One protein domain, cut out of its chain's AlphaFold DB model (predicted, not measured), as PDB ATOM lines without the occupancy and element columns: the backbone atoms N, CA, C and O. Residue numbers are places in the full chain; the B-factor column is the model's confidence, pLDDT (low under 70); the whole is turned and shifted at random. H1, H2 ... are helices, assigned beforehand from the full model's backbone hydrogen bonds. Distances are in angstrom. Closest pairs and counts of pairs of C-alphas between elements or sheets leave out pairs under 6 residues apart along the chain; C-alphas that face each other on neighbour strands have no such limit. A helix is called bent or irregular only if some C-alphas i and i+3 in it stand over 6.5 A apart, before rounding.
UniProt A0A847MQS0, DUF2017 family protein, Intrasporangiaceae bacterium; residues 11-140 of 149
ATOM      1  N   HIS A  11       2.618  58.737  -4.865       69.12
ATOM      2  CA  HIS A  11       3.268  57.506  -4.380       69.12
ATOM      3  C   HIS A  11       4.780  57.464  -4.656       69.12
ATOM      4  O   HIS A  11       5.528  56.914  -3.848       69.12
ATOM      5  N   VAL A  12       5.238  58.068  -5.761       72.25
ATOM      6  CA  VAL A  12       6.665  58.158  -6.124       72.25
ATOM      7  C   VAL A  12       7.373  59.224  -5.289       72.25
ATOM      8  O   VAL A  12       8.525  59.049  -4.906       72.25
ATOM      9  N   SER A  13       6.686  60.327  -4.977       71.69
ATOM     10  CA  SER A  13       7.231  61.398  -4.129       71.69
ATOM     11  C   SER A  13       7.400  60.996  -2.657       71.69
ATOM     12  O   SER A  13       8.169  61.629  -1.937       71.69
ATOM     13  N   GLY A  14       6.706  59.941  -2.212       70.38
ATOM     14  CA  GLY A  14       6.709  59.473  -0.823       70.38
ATOM     15  C   GLY A  14       5.696  60.173   0.088       70.38
ATOM     16  O   GLY A  14       5.542  59.756   1.234       70.38
ATOM     17  N   GLU A  15       4.985  61.183  -0.416       74.94
ATOM     18  CA  GLU A  15       3.976  61.957   0.323       74.94
ATOM     19  C   GLU A  15       2.659  61.188   0.518       74.94
ATOM     20  O   GLU A  15       1.840  61.547   1.362       74.94
ATOM     21  N   GLU A  16       2.452  60.108  -0.239       82.31
ATOM     22  CA  GLU A  16       1.238  59.303  -0.155       82.31
ATOM     23  C   GLU A  16       1.255  58.302   1.010       82.31
ATOM     24  O   GLU A  16       2.295  57.782   1.441       82.31
ATOM     25  N   ASP A  17       0.049  57.999   1.480       90.19
ATOM     26  CA  ASP A  17      -0.232  56.991   2.487       90.19
ATOM     27  C   ASP A  17       0.561  55.680   2.238       90.19
ATOM     28  O   ASP A  17       0.563  55.166   1.112       90.19
ATOM     29  N   PRO A  18       1.230  55.108   3.262       90.94
ATOM     30  CA  PRO A  18       2.029  53.890   3.108       90.94
ATOM     31  C   PRO A  18       1.279  52.701   2.491       90.94
ATOM     32  O   PRO A  18       1.865  51.951   1.709       90.94
ATOM     33  N   ALA A  19      -0.013  52.541   2.789       91.38
ATOM     34  CA  ALA A  19      -0.829  51.458   2.240       91.38
ATOM     35  C   ALA A  19      -1.060  51.654   0.744       91.38
ATOM     36  O   ALA A  19      -0.986  50.700  -0.026       91.38
ATOM     37  N   ILE A  20      -1.252  52.902   0.316       89.94
ATOM     38  CA  ILE A  20      -1.365  53.222  -1.102       89.94
ATOM     39  C   ILE A  20      -0.029  52.970  -1.805       89.94
ATOM     40  O   ILE A  20      -0.002  52.298  -2.831       89.94
ATOM     41  N   ARG A  21       1.104  53.370  -1.217       89.62
ATOM     42  CA  ARG A  21       2.430  53.044  -1.776       89.62
ATOM     43  C   ARG A  21       2.674  51.541  -1.916       89.62
ATOM     44  O   ARG A  21       3.330  51.115  -2.862       89.62
ATOM     45  N   ARG A  22       2.134  50.727  -1.006       90.25
ATOM     46  CA  ARG A  22       2.231  49.263  -1.092       90.25
ATOM     47  C   ARG A  22       1.347  48.679  -2.200       90.25
ATOM     48  O   ARG A  22       1.754  47.718  -2.844       90.25
ATOM     49  N   LEU A  23       0.186  49.283  -2.462       92.00
ATOM     50  CA  LEU A  23      -0.684  48.923  -3.589       92.00
ATOM     51  C   LEU A  23      -0.109  49.343  -4.953       92.00
ATOM     52  O   LEU A  23      -0.360  48.664  -5.950       92.00
ATOM     53  N   PHE A  24       0.647  50.442  -5.005       90.00
ATOM     54  CA  PHE A  24       1.259  50.995  -6.219       90.00
ATOM     55  C   PHE A  24       2.793  51.010  -6.085       90.00
ATOM     56  O   PHE A  24       3.387  52.069  -5.871       90.00
ATOM     57  N   PRO A  25       3.454  49.838  -6.165       83.44
ATOM     58  CA  PRO A  25       4.893  49.746  -5.971       83.44
ATOM     59  C   PRO A  25       5.667  50.477  -7.074       83.44
ATOM     60  O   PRO A  25       5.304  50.451  -8.250       83.44
ATOM     61  N   ILE A  26       6.787  51.087  -6.685       85.94
ATOM     62  CA  ILE A  26       7.673  51.819  -7.593       85.94
ATOM     63  C   ILE A  26       8.375  50.828  -8.535       85.94
ATOM     64  O   ILE A  26       9.087  49.929  -8.079       85.94
ATOM     65  N   ALA A  27       8.199  51.014  -9.846       86.06
ATOM     66  CA  ALA A  27       8.704  50.102 -10.876       86.06
ATOM     67  C   ALA A  27      10.232  50.132 -11.059       86.06
ATOM     68  O   ALA A  27      10.813  49.140 -11.494       86.06
ATOM     69  N   ASN A  28      10.890  51.244 -10.715       86.31
ATOM     70  CA  ASN A  28      12.345  51.361 -10.724       86.31
ATOM     71  C   ASN A  28      12.830  52.011  -9.424       86.31
ATOM     72  O   ASN A  28      12.432  53.120  -9.092       86.31
ATOM     73  N   ARG A  29      13.676  51.306  -8.667       86.69
ATOM     74  CA  ARG A  29      14.167  51.771  -7.358       86.69
ATOM     75  C   ARG A  29      15.476  52.557  -7.435       86.69
ATOM     76  O   ARG A  29      15.909  53.092  -6.423       86.69
ATOM     77  N   THR A  30      16.132  52.562  -8.592       90.38
ATOM     78  CA  THR A  30      17.473  53.137  -8.783       90.38
ATOM     79  C   THR A  30      17.486  54.332  -9.734       90.38
ATOM     80  O   THR A  30      18.486  55.039  -9.790       90.38
ATOM     81  N   ASP A  31      16.404  54.547 -10.483       91.50
ATOM     82  CA  ASP A  31      16.232  55.659 -11.416       91.50
ATOM     83  C   ASP A  31      14.879  56.342 -11.172       91.50
ATOM     84  O   ASP A  31      13.822  55.857 -11.592       91.50
ATOM     85  N   ASP A  32      14.933  57.477 -10.477       88.38
ATOM     86  CA  ASP A  32      13.767  58.282 -10.108       88.38
ATOM     87  C   ASP A  32      13.035  58.869 -11.325       88.38
ATOM     88  O   ASP A  32      11.820  59.082 -11.272       88.38
ATOM     89  N   GLU A  33      13.748  59.161 -12.417       89.12
ATOM     90  CA  GLU A  33      13.149  59.733 -13.624       89.12
ATOM     91  C   GLU A  33      12.370  58.660 -14.383       89.12
ATOM     92  O   GLU A  33      11.201  58.873 -14.731       89.12
ATOM     93  N   ALA A  34      12.968  57.478 -14.541       90.75
ATOM     94  CA  ALA A  34      12.296  56.317 -15.109       90.75
ATOM     95  C   ALA A  34      11.091  55.880 -14.259       90.75
ATOM     96  O   ALA A  34      10.029  55.573 -14.802       90.75
ATOM     97  N   ALA A  35      11.222  55.892 -12.927       89.56
ATOM     98  CA  ALA A  35      10.123  55.599 -12.012       89.56
ATOM     99  C   ALA A  35       8.955  56.583 -12.174       89.56
ATOM    100  O   ALA A  35       7.797  56.167 -12.258       89.56
ATOM    101  N   ALA A  36       9.256  57.883 -12.257       89.19
ATOM    102  CA  ALA A  36       8.245  58.917 -12.433       89.19
ATOM    103  C   ALA A  36       7.543  58.817 -13.797       89.19
ATOM    104  O   ALA A  36       6.327  58.995 -13.857       89.19
ATOM    105  N   GLU A  37       8.268  58.522 -14.880       90.25
ATOM    106  CA  GLU A  37       7.661  58.333 -16.204       90.25
ATOM    107  C   GLU A  37       6.774  57.088 -16.252       90.25
ATOM    108  O   GLU A  37       5.634  57.158 -16.712       90.25
ATOM    109  N   PHE A  38       7.239  55.966 -15.700       90.19
ATOM    110  CA  PHE A  38       6.425  54.757 -15.616       90.19
ATOM    111  C   PHE A  38       5.130  54.997 -14.833       90.19
ATOM    112  O   PHE A  38       4.052  54.590 -15.272       90.19
ATOM    113  N   ALA A  39       5.218  55.678 -13.689       88.88
ATOM    114  CA  ALA A  39       4.055  56.029 -12.885       88.88
ATOM    115  C   ALA A  39       3.077  56.917 -13.672       88.88
ATOM    116  O   ALA A  39       1.896  56.579 -13.761       88.88
ATOM    117  N   ARG A  40       3.565  57.974 -14.341       88.94
ATOM    118  CA  ARG A  40       2.735  58.839 -15.204       88.94
ATOM    119  C   ARG A  40       1.964  58.050 -16.265       88.94
ATOM    120  O   ARG A  40       0.806  58.365 -16.527       88.94
ATOM    121  N   LEU A  41       2.589  57.039 -16.865       91.38
ATOM    122  CA  LEU A  41       1.990  56.253 -17.946       91.38
ATOM    123  C   LEU A  41       1.054  55.134 -17.458       91.38
ATOM    124  O   LEU A  41       0.129  54.761 -18.178       91.38
ATOM    125  N   SER A  42       1.278  54.573 -16.266       90.19
ATOM    126  CA  SER A  42       0.614  53.331 -15.828       90.19
ATOM    127  C   SER A  42      -0.355  53.492 -14.656       90.19
ATOM    128  O   SER A  42      -1.302  52.706 -14.539       90.19
ATOM    129  N   GLU A  43      -0.158  54.495 -13.797       89.25
ATOM    130  CA  GLU A  43      -0.842  54.585 -12.506       89.25
ATOM    131  C   GLU A  43      -2.353  54.734 -12.657       89.25
ATOM    132  O   GLU A  43      -3.102  54.030 -11.983       89.25
ATOM    133  N   ALA A  44      -2.814  55.596 -13.566       90.81
ATOM    134  CA  ALA A  44      -4.244  55.798 -13.794       90.81
ATOM    135  C   ALA A  44      -4.939  54.485 -14.193       90.81
ATOM    136  O   ALA A  44      -5.976  54.129 -13.634       90.81
ATOM    137  N   GLY A  45      -4.323  53.719 -15.100       93.94
ATOM    138  CA  GLY A  45      -4.835  52.415 -15.516       93.94
ATOM    139  C   GLY A  45      -4.788  51.375 -14.394       93.94
ATOM    140  O   GLY A  45      -5.722  50.592 -14.242       93.94
ATOM    141  N   LEU A  46      -3.729  51.370 -13.577       93.25
ATOM    142  CA  LEU A  46      -3.622  50.469 -12.430       93.25
ATOM    143  C   LEU A  46      -4.664  50.800 -11.349       93.25
ATOM    144  O   LEU A  46      -5.335  49.891 -10.864       93.25
ATOM    145  N   ARG A  47      -4.859  52.084 -11.020       93.94
ATOM    146  CA  ARG A  47      -5.898  52.554 -10.088       93.94
ATOM    147  C   ARG A  47      -7.286  52.162 -10.571       93.94
ATOM    148  O   ARG A  47      -8.080  51.668  -9.776       93.94
ATOM    149  N   GLN A  48      -7.559  52.345 -11.862       95.81
ATOM    150  CA  GLN A  48      -8.832  51.960 -12.455       95.81
ATOM    151  C   GLN A  48      -9.075  50.453 -12.317       95.81
ATOM    152  O   GLN A  48     -10.088  50.063 -11.753       95.81
ATOM    153  N   ARG A  49      -8.105  49.605 -12.692       95.69
ATOM    154  CA  ARG A  49      -8.236  48.144 -12.545       95.69
ATOM    155  C   ARG A  49      -8.460  47.696 -11.100       95.69
ATOM    156  O   ARG A  49      -9.297  46.835 -10.863       95.69
ATOM    157  N   LYS A  50      -7.735  48.269 -10.131       96.38
ATOM    158  CA  LYS A  50      -7.937  47.945  -8.707       96.38
ATOM    159  C   LYS A  50      -9.346  48.312  -8.240       96.38
ATOM    160  O   LYS A  50      -9.997  47.509  -7.581       96.38
ATOM    161  N   ARG A  51      -9.836  49.498  -8.621       97.44
ATOM    162  CA  ARG A  51     -11.209  49.934  -8.322       97.44
ATOM    163  C   ARG A  51     -12.249  49.014  -8.954       97.44
ATOM    164  O   ARG A  51     -13.172  48.608  -8.260       97.44
ATOM    165  N   ASP A  52     -12.078  48.666 -10.223       98.06
ATOM    166  CA  ASP A  52     -13.017  47.805 -10.946       98.06
ATOM    167  C   ASP A  52     -13.062  46.396 -10.342       98.06
ATOM    168  O   ASP A  52     -14.143  45.849 -10.151       98.06
ATOM    169  N   ASN A  53     -11.912  45.841  -9.944       98.00
ATOM    170  CA  ASN A  53     -11.858  44.551  -9.252       98.00
ATOM    171  C   ASN A  53     -12.573  44.588  -7.894       98.00
ATOM    172  O   ASN A  53     -13.287  43.646  -7.562       98.00
ATOM    173  N   LEU A  54     -12.401  45.662  -7.116       98.12
ATOM    174  CA  LEU A  54     -13.083  45.831  -5.829       98.12
ATOM    175  C   LEU A  54     -14.599  45.966  -6.004       98.12
ATOM    176  O   LEU A  54     -15.350  45.325  -5.275       98.12
ATOM    177  N   LEU A  55     -15.053  46.757  -6.980       98.38
ATOM    178  CA  LEU A  55     -16.478  46.902  -7.285       98.38
ATOM    179  C   LEU A  55     -17.083  45.575  -7.747       98.38
ATOM    180  O   LEU A  55     -18.109  45.160  -7.219       98.38
ATOM    181  N   ALA A  56     -16.409  44.862  -8.649       98.06
ATOM    182  CA  ALA A  56     -16.848  43.544  -9.090       98.06
ATOM    183  C   ALA A  56     -16.888  42.529  -7.935       98.06
ATOM    184  O   ALA A  56     -17.799  41.710  -7.874       98.06
ATOM    185  N   ALA A  57     -15.934  42.578  -7.000       97.19
ATOM    186  CA  ALA A  57     -15.959  41.735  -5.806       97.19
ATOM    187  C   ALA A  57     -17.170  42.042  -4.911       97.19
ATOM    188  O   ALA A  57     -17.833  41.111  -4.462       97.19
ATOM    189  N   VAL A  58     -17.501  43.321  -4.700       97.44
ATOM    190  CA  VAL A  58     -18.719  43.725  -3.975       97.44
ATOM    191  C   VAL A  58     -19.967  43.201  -4.685       97.44
ATOM    192  O   VAL A  58     -20.764  42.507  -4.063       97.44
ATOM    193  N   GLU A  59     -20.091  43.419  -5.995       97.81
ATOM    194  CA  GLU A  59     -21.222  42.921  -6.793       97.81
ATOM    195  C   GLU A  59     -21.360  41.391  -6.761       97.81
ATOM    196  O   GLU A  59     -22.464  40.859  -6.880       97.81
ATOM    197  N   LEU A  60     -20.247  40.655  -6.648       96.62
ATOM    198  CA  LEU A  60     -20.266  39.202  -6.479       96.62
ATOM    199  C   LEU A  60     -20.815  38.822  -5.102       96.62
ATOM    200  O   LEU A  60     -21.698  37.973  -5.030       96.62
ATOM    201  N   LEU A  61     -20.316  39.455  -4.038       94.50
ATOM    202  CA  LEU A  61     -20.682  39.155  -2.650       94.50
ATOM    203  C   LEU A  61     -22.123  39.573  -2.308       94.50
ATOM    204  O   LEU A  61     -22.764  38.932  -1.483       94.50
ATOM    205  N   GLU A  62     -22.669  40.593  -2.969       96.56
ATOM    206  CA  GLU A  62     -24.055  41.048  -2.771       96.56
ATOM    207  C   GLU A  62     -25.119  40.092  -3.347       96.56
ATOM    208  O   GLU A  62     -26.313  40.278  -3.107       96.56
ATOM    209  N   ARG A  63     -24.725  39.047  -4.088       95.88
ATOM    210  CA  ARG A  63     -25.668  38.076  -4.685       95.88
ATOM    211  C   ARG A  63     -26.351  37.178  -3.655       95.88
ATOM    212  O   ARG A  63     -27.386  36.594  -3.974       95.88
ATOM    213  N   GLY A  64     -25.795  37.066  -2.451       92.81
ATOM    214  CA  GLY A  64     -26.373  36.321  -1.337       92.81
ATOM    215  C   GLY A  64     -25.329  35.567  -0.519       92.81
ATOM    216  O   GLY A  64     -24.131  35.658  -0.771       92.81
ATOM    217  N   ASP A  65     -25.808  34.777   0.442       90.81
ATOM    218  CA  ASP A  65     -24.960  34.052   1.404       90.81
ATOM    219  C   ASP A  65     -24.137  32.917   0.766       90.81
ATOM    220  O   ASP A  65     -23.178  32.418   1.356       90.81
ATOM    221  N   SER A  66     -24.513  32.487  -0.441       94.00
ATOM    222  CA  SER A  66     -23.797  31.491  -1.233       94.00
ATOM    223  C   SER A  66     -23.733  31.948  -2.685       94.00
ATOM    224  O   SER A  66     -24.749  32.335  -3.267       94.00
ATOM    225  N   ILE A  67     -22.531  31.913  -3.262       94.88
ATOM    226  CA  ILE A  67     -22.260  32.374  -4.624       94.88
ATOM    227  C   ILE A  67     -21.478  31.309  -5.388       94.88
ATOM    228  O   ILE A  67     -20.499  30.758  -4.889       94.88
ATOM    229  N   GLU A  68     -21.896  31.038  -6.620       94.56
ATOM    230  CA  GLU A  68     -21.119  30.240  -7.565       94.56
ATOM    231  C   GLU A  68     -20.267  31.174  -8.424       94.56
ATOM    232  O   GLU A  68     -20.765  32.152  -8.991       94.56
ATOM    233  N   LEU A  69     -18.969  30.885  -8.505       95.38
ATOM    234  CA  LEU A  69     -18.003  31.709  -9.220       95.38
ATOM    235  C   LEU A  69     -17.489  30.970 -10.449       95.38
ATOM    236  O   LEU A  69     -17.031  29.832 -10.366       95.38
ATOM    237  N   THR A  70     -17.487  31.651 -11.591       95.00
ATOM    238  CA  THR A  70     -16.675  31.215 -12.731       95.00
ATOM    239  C   THR A  70     -15.185  31.439 -12.427       95.00
ATOM    240  O   THR A  70     -14.861  32.314 -11.617       95.00
ATOM    241  N   PRO A  71     -14.245  30.735 -13.088       94.38
ATOM    242  CA  PRO A  71     -12.815  30.939 -12.835       94.38
ATOM    243  C   PRO A  71     -12.352  32.406 -12.980       94.38
ATOM    244  O   PRO A  71     -11.621  32.882 -12.110       94.38
ATOM    245  N   PRO A  72     -12.817  33.187 -13.982       95.25
ATOM    246  CA  PRO A  72     -12.514  34.618 -14.046       95.25
ATOM    247  C   PRO A  72     -13.052  35.422 -12.853       95.25
ATOM    248  O   PRO A  72     -12.350  36.288 -12.342       95.25
ATOM    249  N   GLN A  73     -14.271  35.131 -12.380       96.56
ATOM    250  CA  GLN A  73     -14.849  35.811 -11.211       96.56
ATOM    251  C   GLN A  73     -14.079  35.477  -9.930       96.56
ATOM    252  O   GLN A  73     -13.795  36.371  -9.134       96.56
ATOM    253  N   ALA A  74     -13.693  34.211  -9.760       96.38
ATOM    254  CA  ALA A  74     -12.849  33.766  -8.658       96.38
ATOM    255  C   ALA A  74     -11.481  34.467  -8.678       96.38
ATOM    256  O   ALA A  74     -11.034  34.956  -7.644       96.38
ATOM    257  N   HIS A  75     -10.852  34.613  -9.848       95.69
ATOM    258  CA  HIS A  75      -9.611  35.376  -9.976       95.69
ATOM    259  C   HIS A  75      -9.801  36.862  -9.617       95.69
ATOM    260  O   HIS A  75      -8.990  37.427  -8.883       95.69
ATOM    261  N   THR A  76     -10.874  37.507 -10.086       96.81
ATOM    262  CA  THR A  76     -11.187  38.901  -9.721       96.81
ATOM    263  C   THR A  76     -11.353  39.068  -8.211       96.81
ATOM    264  O   THR A  76     -10.764  39.987  -7.636       96.81
ATOM    265  N   LEU A  77     -12.087  38.161  -7.557       97.00
ATOM    266  CA  LEU A  77     -12.256  38.166  -6.105       97.00
ATOM    267  C   LEU A  77     -10.916  37.958  -5.385       97.00
ATOM    268  O   LEU A  77     -10.599  38.708  -4.467       97.00
ATOM    269  N   LEU A  78     -10.088  37.013  -5.838       97.00
ATOM    270  CA  LEU A  78      -8.764  36.745  -5.268       97.00
ATOM    271  C   LEU A  78      -7.854  37.988  -5.302       97.00
ATOM    272  O   LEU A  78      -7.198  38.315  -4.309       97.00
ATOM    273  N   VAL A  79      -7.836  38.709  -6.428       96.69
ATOM    274  CA  VAL A  79      -7.050  39.945  -6.580       96.69
ATOM    275  C   VAL A  79      -7.576  41.051  -5.660       96.69
ATOM    276  O   VAL A  79      -6.783  41.733  -5.012       96.69
ATOM    277  N   ALA A  80      -8.898  41.210  -5.560       97.62
ATOM    278  CA  ALA A  80      -9.514  42.181  -4.658       97.62
ATOM    279  C   ALA A  80      -9.186  41.886  -3.179       97.62
ATOM    280  O   ALA A  80      -8.791  42.793  -2.445       97.62
ATOM    281  N   LEU A  81      -9.275  40.619  -2.757       97.00
ATOM    282  CA  LEU A  81      -8.903  40.179  -1.405       97.00
ATOM    283  C   LEU A  81      -7.425  40.450  -1.105       97.00
ATOM    284  O   LEU A  81      -7.096  40.942  -0.025       97.00
ATOM    285  N   THR A  82      -6.548  40.204  -2.081       96.38
ATOM    286  CA  THR A  82      -5.114  40.501  -1.958       96.38
ATOM    287  C   THR A  82      -4.877  41.989  -1.701       96.38
ATOM    288  O   THR A  82      -4.139  42.346  -0.783       96.38
ATOM    289  N   ASP A  83      -5.534  42.872  -2.459       97.00
ATOM    290  CA  ASP A  83      -5.397  44.322  -2.284       97.00
ATOM    291  C   ASP A  83      -5.884  44.782  -0.898       97.00
ATOM    292  O   ASP A  83      -5.223  45.589  -0.241       97.00
ATOM    293  N   ILE A  84      -6.991  44.220  -0.401       96.50
ATOM    294  CA  ILE A  84      -7.496  44.507   0.950       96.50
ATOM    295  C   ILE A  84      -6.492  44.039   2.012       96.50
ATOM    296  O   ILE A  84      -6.151  44.805   2.918       96.50
ATOM    297  N   ARG A  85      -5.962  42.815   1.890       95.75
ATOM    298  CA  ARG A  85      -4.959  42.275   2.825       95.75
ATOM    299  C   ARG A  85      -3.676  43.096   2.837       95.75
ATOM    300  O   ARG A  85      -3.102  43.289   3.905       95.75
ATOM    301  N   VAL A  86      -3.244  43.621   1.691       95.12
ATOM    302  CA  VAL A  86      -2.090  44.529   1.609       95.12
ATOM    303  C   VAL A  86      -2.322  45.792   2.439       95.12
ATOM    304  O   VAL A  86      -1.439  46.195   3.199       95.12
ATOM    305  N   VAL A  87      -3.508  46.398   2.336       95.25
ATOM    306  CA  VAL A  87      -3.855  47.595   3.116       95.25
ATOM    307  C   VAL A  87      -3.914  47.275   4.608       95.25
ATOM    308  O   VAL A  87      -3.309  47.991   5.404       95.25
ATOM    309  N   LEU A  88      -4.599  46.195   4.991       95.25
ATOM    310  CA  LEU A  88      -4.709  45.770   6.389       95.25
ATOM    311  C   LEU A  88      -3.341  45.454   7.000       95.25
ATOM    312  O   LEU A  88      -3.021  45.952   8.078       95.25
ATOM    313  N   GLY A  89      -2.508  44.694   6.286       95.31
ATOM    314  CA  GLY A  89      -1.158  44.361   6.726       95.31
ATOM    315  C   GLY A  89      -0.299  45.605   6.924       95.31
ATOM    316  O   GLY A  89       0.379  45.726   7.938       95.31
ATOM    317  N   GLU A  90      -0.384  46.588   6.025       94.56
ATOM    318  CA  GLU A  90       0.341  47.848   6.198       94.56
ATOM    319  C   GLU A  90      -0.131  48.642   7.424       94.56
ATOM    320  O   GLU A  90       0.694  49.195   8.149       94.56
ATOM    321  N   ARG A  91      -1.440  48.675   7.700       91.56
ATOM    322  CA  ARG A  91      -1.997  49.347   8.889       91.56
ATOM    323  C   ARG A  91      -1.598  48.680  10.197       91.56
ATOM    324  O   ARG A  91      -1.428  49.377  11.193       91.56
ATOM    325  N   MET A  92      -1.428  47.362  10.183       94.00
ATOM    326  CA  MET A  92      -0.940  46.587  11.323       94.00
ATOM    327  C   MET A  92       0.591  46.548  11.413       94.00
ATOM    328  O   MET A  92       1.130  46.001  12.367       94.00
ATOM    329  N   GLY A  93       1.301  47.142  10.448       93.50
ATOM    330  CA  GLY A  93       2.761  47.168  10.436       93.50
ATOM    331  C   GLY A  93       3.415  45.844  10.034       93.50
ATOM    332  O   GLY A  93       4.582  45.652  10.342       93.50
ATOM    333  N   LEU A  94       2.708  44.957   9.326       94.81
ATOM    334  CA  LEU A  94       3.230  43.662   8.880       94.81
ATOM    335  C   LEU A  94       4.175  43.848   7.694       94.81
ATOM    336  O   LEU A  94       3.743  44.141   6.567       94.81
ATOM    337  N   ARG A  95       5.477  43.715   7.928       88.94
ATOM    338  CA  ARG A  95       6.527  43.894   6.918       88.94
ATOM    339  C   ARG A  95       7.204  42.586   6.540       88.94
ATOM    340  O   ARG A  95       7.693  42.508   5.413       88.94
ATOM    341  N   THR A  96       7.192  41.595   7.420       92.06
ATOM    342  CA  THR A  96       7.775  40.275   7.177       92.06
ATOM    343  C   THR A  96       6.790  39.144   7.464       92.06
ATOM    344  O   THR A  96       5.713  39.359   8.026       92.06
ATOM    345  N   ASP A  97       7.164  37.930   7.065       89.12
ATOM    346  CA  ASP A  97       6.379  36.730   7.358       89.12
ATOM    347  C   ASP A  97       6.374  36.438   8.867       89.12
ATOM    348  O   ASP A  97       5.373  35.971   9.407       89.12
ATOM    349  N   GLU A  98       7.453  36.787   9.577       94.00
ATOM    350  CA  GLU A  98       7.517  36.700  11.037       94.00
ATOM    351  C   GLU A  98       6.516  37.640  11.722       94.00
ATOM    352  O   GLU A  98       5.900  37.240  12.711       94.00
ATOM    353  N   ASP A  99       6.305  38.854  11.192       93.81
ATOM    354  CA  ASP A  99       5.293  39.776  11.726       93.81
ATOM    355  C   ASP A  99       3.886  39.170  11.615       93.81
ATOM    356  O   ASP A  99       3.088  39.266  12.547       93.81
ATOM    357  N   ALA A 100       3.586  38.527  10.480       90.56
ATOM    358  CA  ALA A 100       2.307  37.861  10.259       90.56
ATOM    359  C   ALA A 100       2.142  36.634  11.171       90.56
ATOM    360  O   ALA A 100       1.092  36.468  11.787       90.56
ATOM    361  N   ALA A 101       3.187  35.816  11.326       91.00
ATOM    362  CA  ALA A 101       3.169  34.647  12.206       91.00
ATOM    363  C   ALA A 101       3.015  35.011  13.698       91.00
ATOM    364  O   ALA A 101       2.519  34.210  14.489       91.00
ATOM    365  N   ALA A 102       3.419  36.219  14.099       93.75
ATOM    366  CA  ALA A 102       3.262  36.715  15.464       93.75
ATOM    367  C   ALA A 102       1.847  37.249  15.779       93.75
ATOM    368  O   ALA A 102       1.572  37.596  16.936       93.75
ATOM    369  N   LEU A 103       0.948  37.336  14.790       92.81
ATOM    370  CA  LEU A 103      -0.394  37.896  14.974       92.81
ATOM    371  C   LEU A 103      -1.239  37.109  15.972       92.81
ATOM    372  O   LEU A 103      -1.897  37.735  16.798       92.81
ATOM    373  N   ASP A 104      -1.171  35.778  15.962       90.69
ATOM    374  CA  ASP A 104      -1.938  34.935  16.890       90.69
ATOM    375  C   ASP A 104      -1.555  35.215  18.345       90.69
ATOM    376  O   ASP A 104      -2.407  35.424  19.212       90.69
ATOM    377  N   GLY A 105      -0.248  35.292  18.611       92.56
ATOM    378  CA  GLY A 105       0.272  35.651  19.928       92.56
ATOM    379  C   GLY A 105      -0.088  37.084  20.319       92.56
ATOM    380  O   GLY A 105      -0.407  37.346  21.479       92.56
ATOM    381  N   THR A 106      -0.090  38.001  19.348       92.06
ATOM    382  CA  THR A 106      -0.532  39.383  19.558       92.06
ATOM    383  C   THR A 106      -2.006  39.414  19.943       92.06
ATOM    384  O   THR A 106      -2.331  39.983  20.977       92.06
ATOM    385  N   ALA A 107      -2.884  38.759  19.179       92.44
ATOM    386  CA  ALA A 107      -4.319  38.689  19.432       92.44
ATOM    387  C   ALA A 107      -4.634  38.088  20.807       92.44
ATOM    388  O   ALA A 107      -5.439  38.652  21.541       92.44
ATOM    389  N   ALA A 108      -3.944  37.010  21.195       92.94
ATOM    390  CA  ALA A 108      -4.104  36.380  22.506       92.94
ATOM    391  C   ALA A 108      -3.695  37.289  23.683       92.94
ATOM    392  O   ALA A 108      -4.150  37.086  24.807       92.94
ATOM    393  N   ALA A 109      -2.829  38.277  23.440       94.00
ATOM    394  CA  ALA A 109      -2.402  39.253  24.439       94.00
ATOM    395  C   ALA A 109      -3.285  40.516  24.481       94.00
ATOM    396  O   ALA A 109      -3.145  41.323  25.405       94.00
ATOM    397  N   LEU A 110      -4.162  40.719  23.492       93.81
ATOM    398  CA  LEU A 110      -5.102  41.837  23.466       93.81
ATOM    399  C   LEU A 110      -6.320  41.548  24.352       93.81
ATOM    400  O   LEU A 110      -6.754  40.409  24.498       93.81
ATOM    401  N   GLY A 111      -6.891  42.604  24.935       92.00
ATOM    402  CA  GLY A 111      -8.209  42.512  25.564       92.00
ATOM    403  C   GLY A 111      -9.316  42.393  24.514       92.00
ATOM    404  O   GLY A 111      -9.146  42.848  23.384       92.00
ATOM    405  N   GLU A 112     -10.464  41.834  24.899       88.94
ATOM    406  CA  GLU A 112     -11.615  41.616  24.002       88.94
ATOM    407  C   GLU A 112     -12.133  42.914  23.349       88.94
ATOM    408  O   GLU A 112     -12.568  42.893  22.201       88.94
ATOM    409  N   ASP A 113     -12.019  44.050  24.044       92.38
ATOM    410  CA  ASP A 113     -12.446  45.368  23.554       92.38
ATOM    411  C   ASP A 113     -11.366  46.113  22.741       92.38
ATOM    412  O   ASP A 113     -11.575  47.261  22.334       92.38
ATOM    413  N   ASP A 114     -10.183  45.523  22.518       94.06
ATOM    414  CA  ASP A 114      -9.121  46.203  21.777       94.06
ATOM    415  C   ASP A 114      -9.480  46.299  20.281       94.06
ATOM    416  O   ASP A 114      -9.629  45.275  19.608       94.06
ATOM    417  N   PRO A 115      -9.558  47.509  19.697       90.25
ATOM    418  CA  PRO A 115      -9.948  47.676  18.297       90.25
ATOM    419  C   PRO A 115      -8.978  47.010  17.311       90.25
ATOM    420  O   PRO A 115      -9.363  46.720  16.177       90.25
ATOM    421  N   ARG A 116      -7.725  46.742  17.709       91.06
ATOM    422  CA  ARG A 116      -6.750  46.020  16.875       91.06
ATOM    423  C   ARG A 116      -7.157  44.571  16.652       91.06
ATOM    424  O   ARG A 116      -6.867  44.038  15.585       91.06
ATOM    425  N   LEU A 117      -7.864  43.965  17.607       93.62
ATOM    426  CA  LEU A 117      -8.337  42.591  17.491       93.62
ATOM    427  C   LEU A 117      -9.234  42.427  16.261       93.62
ATOM    428  O   LEU A 117      -9.068  41.475  15.508       93.62
ATOM    429  N   HIS A 118     -10.106  43.401  15.982       92.06
ATOM    430  CA  HIS A 118     -10.951  43.375  14.789       92.06
ATOM    431  C   HIS A 118     -10.131  43.320  13.490       92.06
ATOM    432  O   HIS A 118     -10.422  42.511  12.614       92.06
ATOM    433  N   PHE A 119      -9.081  44.137  13.371       93.50
ATOM    434  CA  PHE A 119      -8.222  44.134  12.183       93.50
ATOM    435  C   PHE A 119      -7.466  42.815  12.014       93.50
ATOM    436  O   PHE A 119      -7.359  42.332  10.887       93.50
ATOM    437  N   ILE A 120      -6.992  42.224  13.116       95.00
ATOM    438  CA  ILE A 120      -6.307  40.926  13.096       95.00
ATOM    439  C   ILE A 120      -7.274  39.829  12.649       95.00
ATOM    440  O   ILE A 120      -6.961  39.096  11.718       95.00
ATOM    441  N   LEU A 121      -8.473  39.771  13.234       94.44
ATOM    442  CA  LEU A 121      -9.488  38.774  12.883       94.44
ATOM    443  C   LEU A 121      -9.936  38.891  11.423       94.44
ATOM    444  O   LEU A 121     -10.086  37.883  10.740       94.44
ATOM    445  N   VAL A 122     -10.128  40.115  10.920       95.38
ATOM    446  CA  VAL A 122     -10.461  40.330   9.506       95.38
ATOM    447  C   VAL A 122      -9.297  39.903   8.613       95.38
ATOM    448  O   VAL A 122      -9.519  39.228   7.614       95.38
ATOM    449  N   TYR A 123      -8.059  40.263   8.951       95.38
ATOM    450  CA  TYR A 123      -6.894  39.859   8.165       95.38
ATOM    451  C   TYR A 123      -6.729  38.337   8.117       95.38
ATOM    452  O   TYR A 123      -6.491  37.792   7.039       95.38
ATOM    453  N   ASP A 124      -6.884  37.660   9.251       94.56
ATOM    454  CA  ASP A 124      -6.794  36.205   9.358       94.56
ATOM    455  C   ASP A 124      -7.917  35.515   8.567       94.56
ATOM    456  O   ASP A 124      -7.661  34.687   7.692       94.56
ATOM    457  N   PHE A 125      -9.163  35.975   8.728       95.81
ATOM    458  CA  PHE A 125     -10.292  35.483   7.938       95.81
ATOM    459  C   PHE A 125     -10.062  35.625   6.426       95.81
ATOM    460  O   PHE A 125     -10.282  34.679   5.668       95.81
ATOM    461  N   LEU A 126      -9.598  36.792   5.966       96.06
ATOM    462  CA  LEU A 126      -9.303  37.007   4.546       96.06
ATOM    463  C   LEU A 126      -8.108  36.169   4.080       96.06
ATOM    464  O   LEU A 126      -8.048  35.813   2.904       96.06
ATOM    465  N   THR A 127      -7.170  35.854   4.976       95.00
ATOM    466  CA  THR A 127      -6.044  34.957   4.693       95.00
ATOM    467  C   THR A 127      -6.542  33.559   4.385       95.00
ATOM    468  O   THR A 127      -6.323  33.068   3.276       95.00
ATOM    469  N   TRP A 128      -7.316  32.986   5.304       96.00
ATOM    470  CA  TRP A 128      -7.954  31.689   5.128       96.00
ATOM    471  C   TRP A 128      -8.853  31.635   3.881       96.00
ATOM    472  O   TRP A 128      -8.794  30.680   3.099       96.00
ATOM    473  N   LEU A 129      -9.667  32.672   3.656       95.69
ATOM    474  CA  LEU A 129     -10.575  32.732   2.509       95.69
ATOM    475  C   LEU A 129      -9.799  32.763   1.185       95.69
ATOM    476  O   LEU A 129     -10.149  32.055   0.239       95.69
ATOM    477  N   GLN A 130      -8.736  33.570   1.116       96.00
ATOM    478  CA  GLN A 130      -7.889  33.678  -0.069       96.00
ATOM    479  C   GLN A 130      -7.164  32.360  -0.363       96.00
ATOM    480  O   GLN A 130      -7.110  31.952  -1.521       96.00
ATOM    481  N   GLU A 131      -6.625  31.690   0.659       95.94
ATOM    482  CA  GLU A 131      -5.977  30.381   0.515       95.94
ATOM    483  C   GLU A 131      -6.961  29.331   0.005       95.94
ATOM    484  O   GLU A 131      -6.681  28.652  -0.980       95.94
ATOM    485  N   THR A 132      -8.157  29.274   0.595       95.44
ATOM    486  CA  THR A 132      -9.221  28.352   0.177       95.44
ATOM    487  C   THR A 132      -9.596  28.562  -1.294       95.44
ATOM    488  O   THR A 132      -9.682  27.602  -2.064       95.44
ATOM    489  N   LEU A 133      -9.771  29.819  -1.714       94.75
ATOM    490  CA  LEU A 133     -10.101  30.164  -3.097       94.75
ATOM    491  C   LEU A 133      -8.949  29.860  -4.069       94.75
ATOM    492  O   LEU A 133      -9.187  29.352  -5.165       94.75
ATOM    493  N   ALA A 134      -7.705  30.145  -3.676       94.94
ATOM    494  CA  ALA A 134      -6.523  29.846  -4.479       94.94
ATOM    495  C   ALA A 134      -6.344  28.335  -4.679       94.94
ATOM    496  O   ALA A 134      -6.114  27.890  -5.803       94.94
ATOM    497  N   THR A 135      -6.511  27.534  -3.623       95.00
ATOM    498  CA  THR A 135      -6.476  26.069  -3.712       95.00
ATOM    499  C   THR A 135      -7.561  25.540  -4.643       95.00
ATOM    500  O   THR A 135      -7.260  24.715  -5.504       95.00
ATOM    501  N   ALA A 136      -8.794  26.044  -4.531       93.50
ATOM    502  CA  ALA A 136      -9.880  25.649  -5.425       93.50
ATOM    503  C   ALA A 136      -9.554  25.967  -6.896       93.50
ATOM    504  O   ALA A 136      -9.753  25.124  -7.764       93.50
ATOM    505  N   LEU A 137      -8.990  27.145  -7.184       92.25
ATOM    506  CA  LEU A 137      -8.561  27.519  -8.537       92.25
ATOM    507  C   LEU A 137      -7.455  26.603  -9.081       92.25
ATOM    508  O   LEU A 137      -7.526  26.193 -10.239       92.25
ATOM    509  N   LEU A 138      -6.466  26.233  -8.263       91.75
ATOM    510  CA  LEU A 138      -5.388  25.326  -8.679       91.75
ATOM    511  C   LEU A 138      -5.910  23.936  -9.070       91.75
ATOM    512  O   LEU A 138      -5.398  23.339 -10.010       91.75
ATOM    513  N   GLN A 139      -6.965  23.455  -8.413       87.12
ATOM    514  CA  GLN A 139      -7.616  22.180  -8.741       87.12
ATOM    515  C   GLN A 139      -8.399  22.210 -10.064       87.12
ATOM    516  O   GLN A 139      -8.783  21.159 -10.572       87.12
ATOM    517  N   THR A 140      -8.657  23.396 -10.622       76.38
ATOM    518  CA  THR A 140      -9.374  23.551 -11.901       76.38
ATOM    519  C   THR A 140      -8.453  23.602 -13.119       76.38
ATOM    520  O   THR A 140      -8.946  23.602 -14.247       76.38
TER     521      THR A 140
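AT A GLANCE: This is residues 11 to 140 of the 149 residues of the protein "DUF2017 family protein" of Intrasporangiaceae bacterium (UniProt A0A847MQS0). Arm H2b of the long bent helix H2 crosses H3, which runs antiparallel beside H6; H1 packs on H3, and short H4 and H5 lie where H3 ends and H6 begins. The printed part has 130 residues with six named helices, H1 to H6, all helix, only just loose, close to compact: radius of gyration of the C-alphas 17.1 A, spans 46 by 40 by 26 A.

HOW THE PARTS SIT: H2, residues 32 to 61, one helix by its hydrogen bonds, is bent: C-alphas 41 and 44 are 7.5 A apart. Arm H2b, residues 44 to 61, touches H3, residues 71 to 91, closest C-alphas Ala 57 and Leu 77, 5.2 A. H3 touches H6, residues 115 to 138, closest C-alphas Leu 78 and Gln 130, 6.1 A. Of H6's O i to N i+4 pairs, 19 of 20 are within hydrogen-bond range.

IN THESE COORDINATES: H3 spans 30.5 A, H6 35.3 A. C-alpha 44 is at (-4.244, 55.798, -13.794), C-alpha 138 at (-5.388, 25.326, -8.679).

THE WHOLE: The printed part has no cut. Residue 11 is under pLDDT 70.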